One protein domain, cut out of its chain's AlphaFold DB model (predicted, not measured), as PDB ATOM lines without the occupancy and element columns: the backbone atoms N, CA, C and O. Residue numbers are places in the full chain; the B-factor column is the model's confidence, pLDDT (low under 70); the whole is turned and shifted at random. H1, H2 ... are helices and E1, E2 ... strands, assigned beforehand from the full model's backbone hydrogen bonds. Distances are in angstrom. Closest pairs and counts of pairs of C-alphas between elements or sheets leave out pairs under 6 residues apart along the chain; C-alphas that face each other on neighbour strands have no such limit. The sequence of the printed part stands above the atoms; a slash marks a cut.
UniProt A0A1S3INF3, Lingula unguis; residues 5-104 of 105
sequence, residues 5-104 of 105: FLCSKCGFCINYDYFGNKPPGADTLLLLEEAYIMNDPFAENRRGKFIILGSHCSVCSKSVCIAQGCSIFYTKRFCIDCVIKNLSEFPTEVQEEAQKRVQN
ATOM      1  N   PHE A   5      54.744  34.986 -11.579       98.00
ATOM      2  CA  PHE A   5      54.108  33.691 -11.446       98.00
ATOM      3  C   PHE A   5      53.253  33.454 -12.689       98.00
ATOM      4  O   PHE A   5      52.513  34.350 -13.096       98.00
ATOM      5  N   LEU A   6      53.342  32.256 -13.268       98.50
ATOM      6  CA  LEU A   6      52.523  31.812 -14.395       98.50
ATOM      7  C   LEU A   6      51.925  30.443 -14.074       98.50
ATOM      8  O   LEU A   6      52.661  29.482 -13.856       98.50
ATOM      9  N   CYS A   7      50.601  30.329 -14.071       98.62
ATOM     10  CA  CYS A   7      49.924  29.044 -13.959       98.62
ATOM     11  C   CYS A   7      50.028  28.279 -15.282       98.62
ATOM     12  O   CYS A   7      49.489  28.708 -16.301       98.62
ATOM     13  N   SER A   8      50.639  27.098 -15.248       98.44
ATOM     14  CA  SER A   8      50.820  26.231 -16.417       98.44
ATOM     15  C   SER A   8      49.512  25.642 -16.964       98.44
ATOM     16  O   SER A   8      49.534  25.065 -18.046       98.44
ATOM     17  N   LYS A   9      48.392  25.736 -16.226       96.56
ATOM     18  CA  LYS A   9      47.086  25.214 -16.665       96.56
ATOM     19  C   LYS A   9      46.189  26.291 -17.277       96.56
ATOM     20  O   LYS A   9      45.764  26.142 -18.411       96.56
ATOM     21  N   CYS A  10      45.891  27.362 -16.537       97.75
ATOM     22  CA  CYS A  10      44.959  28.405 -16.991       97.75
ATOM     23  C   CYS A  10      45.637  29.645 -17.589       97.75
ATOM     24  O   CYS A  10      44.948  30.577 -17.989       97.75
ATOM     25  N   GLY A  11      46.972  29.714 -17.593       98.00
ATOM     26  CA  GLY A  11      47.709  30.875 -18.096       98.00
ATOM     27  C   GLY A  11      47.650  32.117 -17.200       98.00
ATOM     28  O   GLY A  11      48.224  33.141 -17.563       98.00
ATOM     29  N   PHE A  12      47.002  32.052 -16.027       97.94
ATOM     30  CA  PHE A  12      46.981  33.161 -15.068       97.94
ATOM     31  C   PHE A  12      48.409  33.608 -14.738       97.94
ATOM     32  O   PHE A  12      49.225  32.797 -14.291       97.94
ATOM     33  N   CYS A  13      48.690  34.891 -14.959       97.88
ATOM     34  CA  CYS A  13      50.012  35.477 -14.803       97.88
ATOM     35  C   CYS A  13      49.936  36.749 -13.961       97.88
ATOM     36  O   CYS A  13      49.163  37.653 -14.270       97.88
ATOM     37  N   ILE A  14      50.775  36.847 -12.934       96.62
ATOM     38  CA  ILE A  14      50.848  38.022 -12.056       96.62
ATOM     39  C   ILE A  14      52.258  38.160 -11.476       96.62
ATOM     40  O   ILE A  14      53.024  37.196 -11.459       96.62
ATOM     41  N   ASN A  15      52.625  39.354 -11.016       96.75
ATOM     42  CA  ASN A  15      53.854  39.528 -10.244       96.75
ATOM     43  C   ASN A  15      53.711  38.864  -8.865       96.75
ATOM     44  O   ASN A  15      52.626  38.869  -8.285       96.75
ATOM     45  N   TYR A  16      54.808  38.328  -8.337       96.62
ATOM     46  CA  TYR A  16      54.886  37.844  -6.960       96.62
ATOM     47  C   TYR A  16      56.076  38.485  -6.244       96.62
ATOM     48  O   TYR A  16      57.055  38.882  -6.877       96.62
ATOM     49  N   ASP A  17      55.985  38.563  -4.921       94.44
ATOM     50  CA  ASP A  17      56.983  39.209  -4.069       94.44
ATOM     51  C   ASP A  17      57.956  38.198  -3.446       94.44
ATOM     52  O   ASP A  17      59.116  38.519  -3.199       94.44
ATOM     53  N   TYR A  18      57.501  36.966  -3.198       95.12
ATOM     54  CA  TYR A  18      58.297  35.920  -2.555       95.12
ATOM     55  C   TYR A  18      57.899  34.508  -3.015       95.12
ATOM     56  O   TYR A  18      56.727  34.247  -3.286       95.12
ATOM     57  N   PHE A  19      58.873  33.594  -3.089       97.06
ATOM     58  CA  PHE A  19      58.626  32.156  -3.225       97.06
ATOM     59  C   PHE A  19      59.300  31.406  -2.073       97.06
ATOM     60  O   PHE A  19      60.497  31.576  -1.850       97.06
ATOM     61  N   GLY A  20      58.531  30.594  -1.352       96.25
ATOM     62  CA  GLY A  20      59.019  29.794  -0.229       96.25
ATOM     63  C   GLY A  20      57.920  29.502   0.787       96.25
ATOM     64  O   GLY A  20      56.751  29.819   0.564       96.25
ATOM     65  N   ASN A  21      58.285  28.881   1.908       95.75
ATOM     66  CA  ASN A  21      57.339  28.457   2.947       95.75
ATOM     67  C   ASN A  21      57.348  29.336   4.210       95.75
ATOM     68  O   ASN A  21      56.541  29.109   5.110       95.75
ATOM     69  N   LYS A  22      58.233  30.340   4.280       95.25
ATOM     70  CA  LYS A  22      58.339  31.318   5.376       95.25
ATOM     71  C   LYS A  22      58.051  32.725   4.844       95.25
ATOM     72  O   LYS A  22      58.989  33.432   4.469       95.25
ATOM     73  N   PRO A  23      56.772  33.123   4.751       92.94
ATOM     74  CA  PRO A  23      56.389  34.417   4.202       92.94
ATOM     75  C   PRO A  23      57.050  35.562   4.992       92.94
ATOM     76  O   PRO A  23      56.967  35.574   6.225       92.94
ATOM     77  N   PRO A  24      57.690  36.539   4.324       90.12
ATOM     78  CA  PRO A  24      58.310  37.671   5.005       90.12
ATOM     79  C   PRO A  24      57.320  38.424   5.907       90.12
ATOM     80  O   PRO A  24      56.218  38.777   5.492       90.12
ATOM     81  N   GLY A  25      57.712  38.680   7.158       87.69
ATOM     82  CA  GLY A  25      56.892  39.396   8.140       87.69
ATOM     83  C   GLY A  25      55.804  38.559   8.826       87.69
ATOM     84  O   GLY A  25      55.087  39.107   9.664       87.69
ATOM     85  N   ALA A  26      55.686  37.266   8.507       88.50
ATOM     86  CA  ALA A  26      54.822  36.303   9.193       88.50
ATOM     87  C   ALA A  26      55.653  35.384  10.113       88.50
ATOM     88  O   ALA A  26      55.677  34.170   9.943       88.50
ATOM     89  N   ASP A  27      56.352  35.977  11.085       84.94
ATOM     90  CA  ASP A  27      57.434  35.333  11.857       84.94
ATOM     91  C   ASP A  27      57.007  34.066  12.632       84.94
ATOM     92  O   ASP A  27      57.836  33.212  12.943       84.94
ATOM     93  N   THR A  28      55.714  33.924  12.936       88.00
ATOM     94  CA  THR A  28      55.138  32.781  13.667       88.00
ATOM     95  C   THR A  28      54.417  31.768  12.774       88.00
ATOM     96  O   THR A  28      53.886  30.782  13.284       88.00
ATOM     97  N   LEU A  29      54.376  31.988  11.456       90.50
ATOM     98  CA  LEU A  29      53.632  31.165  10.507       90.50
ATOM     99  C   LEU A  29      54.580  30.439   9.547       90.50
ATOM    100  O   LEU A  29      55.429  31.049   8.900       90.50
ATOM    101  N   LEU A  30      54.376  29.131   9.401       94.12
ATOM    102  CA  LEU A  30      55.059  28.301   8.413       94.12
ATOM    103  C   LEU A  30      54.017  27.673   7.488       94.12
ATOM    104  O   LEU A  30      53.080  27.027   7.955       94.12
ATOM    105  N   LEU A  31      54.180  27.853   6.180       95.00
ATOM    106  CA  LEU A  31      53.346  27.175   5.195       95.00
ATOM    107  C   LEU A  31      53.778  25.710   5.059       95.00
ATOM    108  O   LEU A  31      54.960  25.380   5.132       95.00
ATOM    109  N   LEU A  32      52.810  24.831   4.806       95.38
ATOM    110  CA  LEU A  32      53.062  23.405   4.561       95.38
ATOM    111  C   LEU A  32      53.698  23.139   3.183       95.38
ATOM    112  O   LEU A  32      54.189  22.043   2.925       95.38
ATOM    113  N   GLU A  33      53.714  24.146   2.306       95.44
ATOM    114  CA  GLU A  33      54.347  24.108   0.992       95.44
ATOM    115  C   GLU A  33      55.120  25.396   0.708       95.44
ATOM    116  O   GLU A  33      54.809  26.459   1.248       95.44
ATOM    117  N   GLU A  34      56.114  25.315  -0.175       97.00
ATOM    118  CA  GLU A  34      56.658  26.520  -0.792       97.00
ATOM    119  C   GLU A  34      55.614  27.104  -1.737       97.00
ATOM    120  O   GLU A  34      55.083  26.395  -2.589       97.00
ATOM    121  N   ALA A  35      55.308  28.386  -1.601       97.62
ATOM    122  CA  ALA A  35      54.255  29.024  -2.371       97.62
ATOM    123  C   ALA A  35      54.742  30.316  -3.017       97.62
ATOM    124  O   ALA A  35      55.625  30.991  -2.495       97.62
ATOM    125  N   TYR A  36      54.124  30.670  -4.141       97.94
ATOM    126  CA  TYR A  36      54.228  31.998  -4.731       97.94
ATOM    127  C   TYR A  36      53.325  32.943  -3.947       97.94
ATOM    128  O   TYR A  36      52.119  32.709  -3.841       97.94
ATOM    129  N   ILE A  37      53.913  34.000  -3.400       95.81
ATOM    130  CA  ILE A  37      53.265  34.912  -2.464       95.81
ATOM    131  C   ILE A  37      53.370  36.339  -2.981       95.81
ATOM    132  O   ILE A  37      54.433  36.765  -3.433       95.81
ATOM    133  N   MET A  38      52.278  37.087  -2.862       94.62
ATOM    134  CA  MET A  38      52.290  38.545  -2.964       94.62
ATOM    135  C   MET A  38      51.801  39.170  -1.659       94.62
ATOM    136  O   MET A  38      50.995  38.573  -0.943       94.62
ATOM    137  N   ASN A  39      52.273  40.372  -1.352       92.19
ATOM    138  CA  ASN A  39      51.716  41.173  -0.272       92.19
ATOM    139  C   ASN A  39      50.249  41.477  -0.573       92.19
ATOM    140  O   ASN A  39      49.891  41.741  -1.722       92.19
ATOM    141  N   ASP A  40      49.409  41.461   0.458       91.50
ATOM    142  CA  ASP A  40      48.007  41.838   0.304       91.50
ATOM    143  C   ASP A  40      47.913  43.341  -0.036       91.50
ATOM    144  O   ASP A  40      48.304  44.177   0.789       91.50
ATOM    145  N   PRO A  41      47.435  43.717  -1.241       89.00
ATOM    146  CA  PRO A  41      47.365  45.117  -1.644       89.00
ATOM    147  C   PRO A  41      46.242  45.881  -0.930       89.00
ATOM    148  O   PRO A  41      46.222  47.109  -0.998       89.00
ATOM    149  N   PHE A  42      45.331  45.179  -0.250       90.31
ATOM    150  CA  PHE A  42      44.189  45.752   0.460       90.31
ATOM    151  C   PHE A  42      44.393  45.803   1.979       90.31
ATOM    152  O   PHE A  42      43.548  46.343   2.692       90.31
ATOM    153  N   ALA A  43      45.503  45.270   2.496       88.94
ATOM    154  CA  ALA A  43      45.796  45.313   3.921       88.94
ATOM    155  C   ALA A  43      46.300  46.700   4.356       88.94
ATOM    156  O   ALA A  43      47.302  47.200   3.843       88.94
ATOM    157  N   GLU A  44      45.658  47.283   5.375       84.00
ATOM    158  CA  GLU A  44      46.075  48.552   6.000       84.00
ATOM    159  C   GLU A  44      47.505  48.478   6.576       84.00
ATOM    160  O   GLU A  44      48.248  49.458   6.547       84.00
ATOM    161  N   ASN A  45      47.923  47.292   7.043       83.12
ATOM    162  CA  ASN A  45      49.295  46.963   7.432       83.12
ATOM    163  C   ASN A  45      49.767  45.716   6.671       83.12
ATOM    164  O   ASN A  45      49.164  44.650   6.780       83.12
ATOM    165  N   ARG A  46      50.883  45.834   5.945       77.69
ATOM    166  CA  ARG A  46      51.433  44.750   5.114       77.69
ATOM    167  C   ARG A  46      52.150  43.657   5.909       77.69
ATOM    168  O   ARG A  46      52.397  42.581   5.373       77.69
ATOM    169  N   ARG A  47      52.507  43.894   7.178       83.38
ATOM    170  CA  ARG A  47      53.275  42.918   7.965       83.38
ATOM    171  C   ARG A  47      52.455  41.646   8.196       83.38
ATOM    172  O   ARG A  47      51.417  41.680   8.851       83.38
ATOM    173  N   GLY A  48      52.946  40.527   7.664       83.44
ATOM    174  CA  GLY A  48      52.318  39.213   7.812       83.44
ATOM    175  C   GLY A  48      50.980  39.063   7.078       83.44
ATOM    176  O   GLY A  48      50.272  38.087   7.321       83.44
ATOM    177  N   LYS A  49      50.618  40.006   6.195       91.25
ATOM    178  CA  LYS A  49      49.399  39.969   5.375       91.25
ATOM    179  C   LYS A  49      49.775  39.723   3.924       91.25
ATOM    180  O   LYS A  49      50.369  40.572   3.262       91.25
ATOM    181  N   PHE A  50      49.455  38.532   3.446       94.00
ATOM    182  CA  PHE A  50      49.884  38.072   2.140       94.00
ATOM    183  C   PHE A  50      48.841  37.158   1.504       94.00
ATOM    184  O   PHE A  50      48.012  36.554   2.185       94.00
ATOM    185  N   ILE A  51      48.914  37.049   0.184       95.12
ATOM    186  CA  ILE A  51      48.041  36.224  -0.642       95.12
ATOM    187  C   ILE A  51      48.888  35.122  -1.275       95.12
ATOM    188  O   ILE A  51      49.937  35.387  -1.866       95.12
ATOM    189  N   ILE A  52      48.417  33.881  -1.166       96.81
ATOM    190  CA  ILE A  52      49.011  32.728  -1.847       96.81
ATOM    191  C   ILE A  52      48.441  32.650  -3.264       96.81
ATOM    192  O   ILE A  52      47.239  32.493  -3.453       96.81
ATOM    193  N   LEU A  53      49.313  32.725  -4.266       97.94
ATOM    194  CA  LEU A  53      48.940  32.683  -5.682       97.94
ATOM    195  C   LEU A  53      48.878  31.253  -6.225       97.94
ATOM    196  O   LEU A  53      48.040  30.921  -7.067       97.94
ATOM    197  N   GLY A  54      49.771  30.394  -5.737       98.19
ATOM    198  CA  GLY A  54      49.943  29.028  -6.210       98.19
ATOM    199  C   GLY A  54      51.232  28.396  -5.699       98.19
ATOM    200  O   GLY A  54      51.949  28.981  -4.891       98.19
ATOM    201  N   SER A  55      51.541  27.207  -6.204       98.50
ATOM    202  CA  SER A  55      52.768  26.459  -5.897       98.50
ATOM    203  C   SER A  55      53.137  25.556  -7.085       98.50
ATOM    204  O   SER A  55      52.471  25.576  -8.125       98.50
ATOM    205  N   HIS A  56      54.203  24.775  -6.958       98.56
ATOM    206  CA  HIS A  56      54.541  23.707  -7.886       98.56
ATOM    207  C   HIS A  56      53.710  22.459  -7.585       98.56
ATOM    208  O   HIS A  56      53.526  22.067  -6.435       98.56
ATOM    209  N   CYS A  57      53.225  21.794  -8.630       98.44
ATOM    210  CA  CYS A  57      52.629  20.475  -8.487       98.44
ATOM    211  C   CYS A  57      53.674  19.481  -7.962       98.44
ATOM    212  O   CYS A  57      54.731  19.319  -8.560       98.44
ATOM    213  N   SER A  58      53.339  18.733  -6.914       97.81
ATOM    214  CA  SER A  58      54.252  17.774  -6.274       97.81
ATOM    215  C   SER A  58      54.560  16.519  -7.102       97.81
ATOM    216  O   SER A  58      55.368  15.702  -6.678       97.81
ATOM    217  N   VAL A  59      53.923  16.353  -8.267       97.88
ATOM    218  CA  VAL A  59      54.150  15.222  -9.186       97.88
ATOM    219  C   VAL A  59      54.925  15.663 -10.426       97.88
ATOM    220  O   VAL A  59      55.904  15.028 -10.792       97.88
ATOM    221  N   CYS A  60      54.501  16.748 -11.084       98.31
ATOM    222  CA  CYS A  60      55.105  17.199 -12.347       98.31
ATOM    223  C   CYS A  60      55.917  18.497 -12.245       98.31
ATOM    224  O   CYS A  60      56.377  18.999 -13.269       98.31
ATOM    225  N   SER A  61      56.027  19.089 -11.054       98.31
ATOM    226  CA  SER A  61      56.744  20.342 -10.761       98.31
ATOM    227  C   SER A  61      56.270  21.590 -11.519       98.31
ATOM    228  O   SER A  61      56.808  22.671 -11.304       98.31
ATOM    229  N   LYS A  62      55.230  21.498 -12.357       98.50
ATOM    230  CA  LYS A  62      54.633  22.660 -13.029       98.50
ATOM    231  C   LYS A  62      54.004  23.611 -12.014       98.50
ATOM    232  O   LYS A  62      53.300  23.172 -11.105       98.50
ATOM    233  N   SER A  63      54.204  24.909 -12.206       98.44
ATOM    234  CA  SER A  63      53.539  25.964 -11.441       98.44
ATOM    235  C   SER A  63      52.029  25.959 -11.709       98.44
ATOM    236  O   SER A  63      51.592  25.998 -12.861       98.44
ATOM    237  N   VAL A  64      51.211  25.924 -10.657       98.56
ATOM    238  CA  VAL A  64      49.743  25.943 -10.746       98.56
ATOM    239  C   VAL A  64      49.134  26.845  -9.682       98.56
ATOM    240  O   VAL A  64      49.590  26.877  -8.538       98.56
ATOM    241  N   CYS A  65      48.109  27.610 -10.066       98.44
ATOM    242  CA  CYS A  65      47.449  28.552  -9.165       98.44
ATOM    243  C   CYS A  65      46.475  27.853  -8.215       98.44
ATOM    244  O   CYS A  65      46.121  26.686  -8.408       98.44
ATOM    245  N   ILE A  66      46.015  28.586  -7.201       97.38
ATOM    246  CA  ILE A  66      45.071  28.084  -6.193       97.38
ATOM    247  C   ILE A  66      43.649  27.824  -6.710       97.38
ATOM    248  O   ILE A  66      42.842  27.255  -5.979       97.38
ATOM    249  N   ALA A  67      43.325  28.241  -7.940       96.31
ATOM    250  CA  ALA A  67      41.989  28.072  -8.499       96.31
ATOM    251  C   ALA A  67      41.594  26.589  -8.543       96.31
ATOM    252  O   ALA A  67      42.412  25.728  -8.879       96.31
ATOM    253  N   GLN A  68      40.322  26.301  -8.252       93.06
ATOM    254  CA  GLN A  68      39.847  24.926  -8.080       93.06
ATOM    255  C   GLN A  68      40.038  24.066  -9.335       93.06
ATOM    256  O   GLN A  68      40.436  22.909  -9.222       93.06
ATOM    257  N   GLY A  69      39.853  24.653 -10.521       93.94
ATOM    258  CA  GLY A  69      40.107  23.991 -11.802       93.94
ATOM    259  C   GLY A  69      41.591  23.775 -12.121       93.94
ATOM    260  O   GLY A  69      41.908  23.098 -13.090       93.94
ATOM    261  N   CYS A  70      42.522  24.335 -11.343       96.88
ATOM    262  CA  CYS A  70      43.964  24.222 -11.578       96.88
ATOM    263  C   CYS A  70      44.669  23.273 -10.621       96.88
ATOM    264  O   CYS A  70      45.540  22.514 -11.058       96.88
ATOM    265  N   SER A  71      44.330  23.314  -9.333       96.94
ATOM    266  CA  SER A  71      45.024  22.507  -8.334       96.94
ATOM    267  C   SER A  71      44.185  22.184  -7.102       96.94
ATOM    268  O   SER A  71      43.261  22.911  -6.745       96.94
ATOM    269  N   ILE A  72      44.559  21.100  -6.423       96.19
ATOM    270  CA  ILE A  72      44.087  20.733  -5.085       96.19
ATOM    271  C   ILE A  72      45.272  20.838  -4.124       96.19
ATOM    272  O   ILE A  72      46.387  20.433  -4.461       96.19
ATOM    273  N   PHE A  73      45.031  21.397  -2.938       95.62
ATOM    274  CA  PHE A  73      45.966  21.356  -1.819       95.62
ATOM    275  C   PHE A  73      45.475  20.320  -0.803       95.62
ATOM    276  O   PHE A  73      44.311  20.362  -0.411       95.62
ATOM    277  N   TYR A  74      46.359  19.409  -0.400       92.06
ATOM    278  CA  TYR A  74      46.126  18.462   0.691       92.06
ATOM    279  C   TYR A  74      47.224  18.636   1.751       92.06
ATOM    280  O   TYR A  74      47.145  19.541   2.571       92.06
ATOM    281  N   THR A  75      48.303  17.856   1.683       91.56
ATOM    282  CA  THR A  75      49.560  18.123   2.412       91.56
ATOM    283  C   THR A  75      50.539  18.958   1.588       91.56
ATOM    284  O   THR A  75      51.428  19.606   2.134       91.56
ATOM    285  N   LYS A  76      50.368  18.929   0.264       94.62
ATOM    286  CA  LYS A  76      51.081  19.694  -0.762       94.62
ATOM    287  C   LYS A  76      50.115  19.968  -1.920       94.62
ATOM    288  O   LYS A  76      49.024  19.387  -1.963       94.62
ATOM    289  N   ARG A  77      50.505  20.807  -2.878       97.31
ATOM    290  CA  ARG A  77      49.704  21.087  -4.076       97.31
ATOM    291  C   ARG A  77      49.938  20.102  -5.210       97.31
ATOM    292  O   ARG A  77      51.068  19.739  -5.544       97.31
ATOM    293  N   PHE A  78      48.846  19.729  -5.864       97.62
ATOM    294  CA  PHE A  78      48.819  18.861  -7.036       97.62
ATOM    295  C   PHE A  78      47.985  19.521  -8.129       97.62
ATOM    296  O   PHE A  78      46.890  20.014  -7.856       97.62
ATOM    297  N   CYS A  79      48.485  19.564  -9.368       97.81
ATOM    298  CA  CYS A  79      47.655  20.014 -10.481       97.81
ATOM    299  C   CYS A  79      46.532  19.005 -10.723       97.81
ATOM    300  O   CYS A  79      46.728  17.806 -10.511       97.81
ATOM    301  N   ILE A  80      45.375  19.478 -11.188       96.00
ATOM    302  CA  ILE A  80      44.213  18.599 -11.363       96.00
ATOM    303  C   ILE A  80      44.518  17.433 -12.319       96.00
ATOM    304  O   ILE A  80      44.086  16.315 -12.074       96.00
ATOM    305  N   ASP A  81      45.365  17.650 -13.331       96.00
ATOM    306  CA  ASP A  81      45.753  16.608 -14.293       96.00
ATOM    307  C   ASP A  81      46.536  15.474 -13.613       96.00
ATOM    308  O   ASP A  81      46.328  14.299 -13.910       96.00
ATOM    309  N   CYS A  82      47.415  15.809 -12.661       97.38
ATOM    310  CA  CYS A  82      48.130  14.811 -11.866       97.38
ATOM    311  C   CYS A  82      47.218  14.133 -10.844       97.38
ATOM    312  O   CYS A  82      47.422  12.953 -10.578       97.38
ATOM    313  N   VAL A  83      46.226  14.837 -10.290       96.31
ATOM    314  CA  VAL A  83      45.241  14.211  -9.396       96.31
ATOM    315  C   VAL A  83      44.428  13.169 -10.157       96.31
ATOM    316  O   VAL A  83      44.375  12.026  -9.733       96.31
ATOM    317  N   ILE A  84      43.876  13.518 -11.323       94.62
ATOM    318  CA  ILE A  84      43.074  12.588 -12.130       94.62
ATOM    319  C   ILE A  84      43.902  11.404 -12.633       94.62
ATOM    320  O   ILE A  84      43.445  10.267 -12.565       94.62
ATOM    321  N   LYS A  85      45.143  11.638 -13.077       96.38
ATOM    322  CA  LYS A  85      46.031  10.560 -13.538       96.38
ATOM    323  C   LYS A  85      46.386   9.554 -12.434       96.38
ATOM    324  O   LYS A  85      46.636   8.397 -12.749       96.38
ATOM    325  N   ASN A  86      46.432   9.989 -11.176       96.06
ATOM    326  CA  ASN A  86      46.846   9.167 -10.035       96.06
ATOM    327  C   ASN A  86      45.723   9.049  -8.990       96.06
ATOM    328  O   ASN A  86      46.005   8.965  -7.800       96.06
ATOM    329  N   LEU A  87      44.454   9.096  -9.417       94.62
ATOM    330  CA  LEU A  87      43.302   9.271  -8.525       94.62
ATOM    331  C   LEU A  87      43.246   8.220  -7.407       94.62
ATOM    332  O   LEU A  87      42.968   8.563  -6.264       94.62
ATOM    333  N   SER A  88      43.576   6.964  -7.722       95.50
ATOM    334  CA  SER A  88      43.584   5.845  -6.769       95.50
ATOM    335  C   SER A  88      44.623   5.969  -5.653       95.50
ATOM    336  O   SER A  88      44.456   5.344  -4.612       95.50
ATOM    337  N   GLU A  89      45.681   6.760  -5.853       95.06
ATOM    338  CA  GLU A  89      46.752   6.970  -4.867       95.06
ATOM    339  C   GLU A  89      46.388   8.038  -3.824       95.06
ATOM    340  O   GLU A  89      47.084   8.207  -2.821       95.06
ATOM    341  N   PHE A  90      45.320   8.801  -4.065       94.88
ATOM    342  CA  PHE A  90      44.867   9.846  -3.156       94.88
ATOM    343  C   PHE A  90      43.831   9.319  -2.152       94.88
ATOM    344  O   PHE A  90      43.066   8.415  -2.482       94.88
ATOM    345  N   PRO A  91      43.739   9.912  -0.946       95.62
ATOM    346  CA  PRO A  91      42.649   9.637  -0.010       95.62
ATOM    347  C   PRO A  91      41.272   9.905  -0.628       95.62
ATOM    348  O   PRO A  91      41.138  10.778  -1.492       95.62
ATOM    349  N   THR A  92      40.247   9.190  -0.159       95.06
ATOM    350  CA  THR A  92      38.872   9.252  -0.683       95.06
ATOM    351  C   THR A  92      38.340  10.683  -0.771       95.06
ATOM    352  O   THR A  92      37.725  11.051  -1.767       95.06
ATOM    353  N   GLU A  93      38.655  11.534   0.203       93.00
ATOM    354  CA  GLU A  93      38.211  12.930   0.245       93.00
ATOM    355  C   GLU A  93      38.743  13.741  -0.947       93.00
ATOM    356  O   GLU A  93      38.034  14.565  -1.527       93.00
ATOM    357  N   VAL A  94      39.992  13.492  -1.352       93.44
ATOM    358  CA  VAL A  94      40.594  14.137  -2.526       93.44
ATOM    359  C   VAL A  94      40.009  13.556  -3.813       93.44
ATOM    360  O   VAL A  94      39.838  14.296  -4.782       93.44
ATOM    361  N   GLN A  95      39.670  12.263  -3.829       94.44
ATOM    362  CA  GLN A  95      39.023  11.635  -4.981       94.44
ATOM    363  C   GLN A  95      37.642  12.248  -5.254       94.44
ATOM    364  O   GLN A  95      37.359  12.650  -6.385       94.44
ATOM    365  N   GLU A  96      36.815  12.390  -4.218       91.81
ATOM    366  CA  GLU A  96      35.491  13.016  -4.304       91.81
ATOM    367  C   GLU A  96      35.581  14.486  -4.741       91.81
ATOM    368  O   GLU A  96      34.819  14.949  -5.594       91.81
ATOM    369  N   GLU A  97      36.543  15.232  -4.191       90.75
ATOM    370  CA  GLU A  97      36.772  16.632  -4.553       90.75
ATOM    371  C   GLU A  97      37.235  16.783  -6.009       90.75
ATOM    372  O   GLU A  97      36.782  17.677  -6.731       90.75
ATOM    373  N   ALA A  98      38.109  15.891  -6.478       89.94
ATOM    374  CA  ALA A  98      38.563  15.884  -7.863       89.94
ATOM    375  C   ALA A  98      37.408  15.613  -8.837       89.94
ATOM    376  O   ALA A  98      37.303  16.289  -9.863       89.94
ATOM    377  N   GLN A  99      36.502  14.691  -8.501       85.12
ATOM    378  CA  GLN A  99      35.324  14.386  -9.318       85.12
ATOM    379  C   GLN A  99      34.395  15.598  -9.472       85.12
ATOM    380  O   GLN A  99      33.974  15.902 -10.589       85.12
ATOM    381  N   LYS A 100      34.143  16.355  -8.394       83.75
ATOM    382  CA  LYS A 100      33.338  17.595  -8.446       83.75
ATOM    383  C   LYS A 100      33.962  18.665  -9.342       83.75
ATOM    384  O   LYS A 100      33.252  19.445  -9.970       83.75
ATOM    385  N   ARG A 101      35.293  18.722  -9.403       81.75
ATOM    386  CA  ARG A 101      36.030  19.735 -10.177       81.75
ATOM    387  C   ARG A 101      36.131  19.401 -11.661       81.75
ATOM    388  O   ARG A 101      36.168  20.321 -12.467       81.75
ATOM    389  N   VAL A 102      36.138  18.117 -12.023       67.94
ATOM    390  CA  VAL A 102      36.110  17.670 -13.429       67.94
ATOM    391  C   VAL A 102      34.736  17.881 -14.070       67.94
ATOM    392  O   VAL A 102      34.661  18.115 -15.268       67.94
ATOM    393  N   GLN A 103      33.655  17.845 -13.289       54.91
ATOM    394  CA  GLN A 103      32.287  18.016 -13.801       54.91
ATOM    395  C   GLN A 103      31.884  19.483 -14.050       54.91
ATOM    396  O   GLN A 103      30.859  19.728 -14.676       54.91
ATOM    397  N   ASN A 104      32.680  20.449 -13.579       48.16
ATOM    398  CA  ASN A 104      32.383  21.887 -13.641       48.16
ATOM    399  C   ASN A 104      33.409  22.689 -14.473       48.16
ATOM    400  O   ASN A 104      33.487  23.911 -14.325       48.16
TER     401      ASN A 104
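What this domain is: This is residues 5 to 104 of the 105 residues of a protein of Lingula unguis (UniProt A0A1S3INF3). A twisted antiparallel sheet of four strands, E2 to E5, with large loops at one end, is followed by a small hairpin, E6 and E7, and then by two short helices, H1 and H2, at the other end of the long axis. Before the sheet, residues 5 to 14 fold back on themselves, residues 5 to 6 pairing with residues 13 to 14 of E1. The printed part has 100 residues, with seven named strands followed by two named helices; the class is mixed, helices and strands, with 44 residues in named elements, under half. The sheet's order is E2, E3, E4, E5. The whole is compact, with a radius of gyration of the C-alphas of 14.4 A, and only just elongated, spanning 42 by 28 by 22 A.

Where its parts are: E1 is residues 13 to 15, 7.2 A long, with C-alpha 13 at (50.012, 35.477, -14.803). E2 is residues 18 to 20, 6.6 A, and E3 residues 35 to 39, 12.6 A. E4, the longest strand, is residues 50 to 56, 18.1 A, beginning at C-alpha 50 (49.884, 38.072, 2.140). E5 is residues 63 to 65, 7.0 A; E6 is 71 to 73, 6.7 A; E7 is 77 to 79, 6.8 A. H1 is residues 80 to 85, 8.5 A, and H2 residues 92 to 102, 15.5 A, ending at C-alpha 102 (36.110, 17.670, -13.429).

How they stand to each other: E1 pairs with no named strand; its closest C-alpha pair with E3 is Asn 15 and Met 38, 7.5 A. E2 to E5 form a meander, each strand the antiparallel neighbour of the one before. Hairpin E2 and E3 has N 37 and O 18 at 2.8 A; hairpin E3 and E4 has N 53 and O 36 at 2.8 A; hairpin E4 and E5 has N 64 and O 55 at 2.8 A. The pairing is staggered: E4 pairs with E3 over residues 50 to 54 and with E5 over 54 to 56. Hairpin E6 and E7 has N 72 and O 78 at 2.9 A. The closest C-alphas of E4 and E7, Ser 55 and Arg 77, are 6.4 A apart. H1 and H2 only just touch, with 3 pairs of C-alphas within 8 A, the closest Ile 84 and Ala 98 at 7.0 A, at a steep tilt of 65 degrees, opposite ways. Neither helix is on the sheet E2 to E5. In H1 and H2 every O i to N i+4 pair is within hydrogen-bond range.

The domain as a whole: The C-alphas farthest apart, Glu 44 and Ser 88, are 44.6 A apart. The printed part has no cut. The link from E2 to E3 is long, with 14 residues. The mean pLDDT of the printed part is 93.1; residues 102 to 104 are under 70.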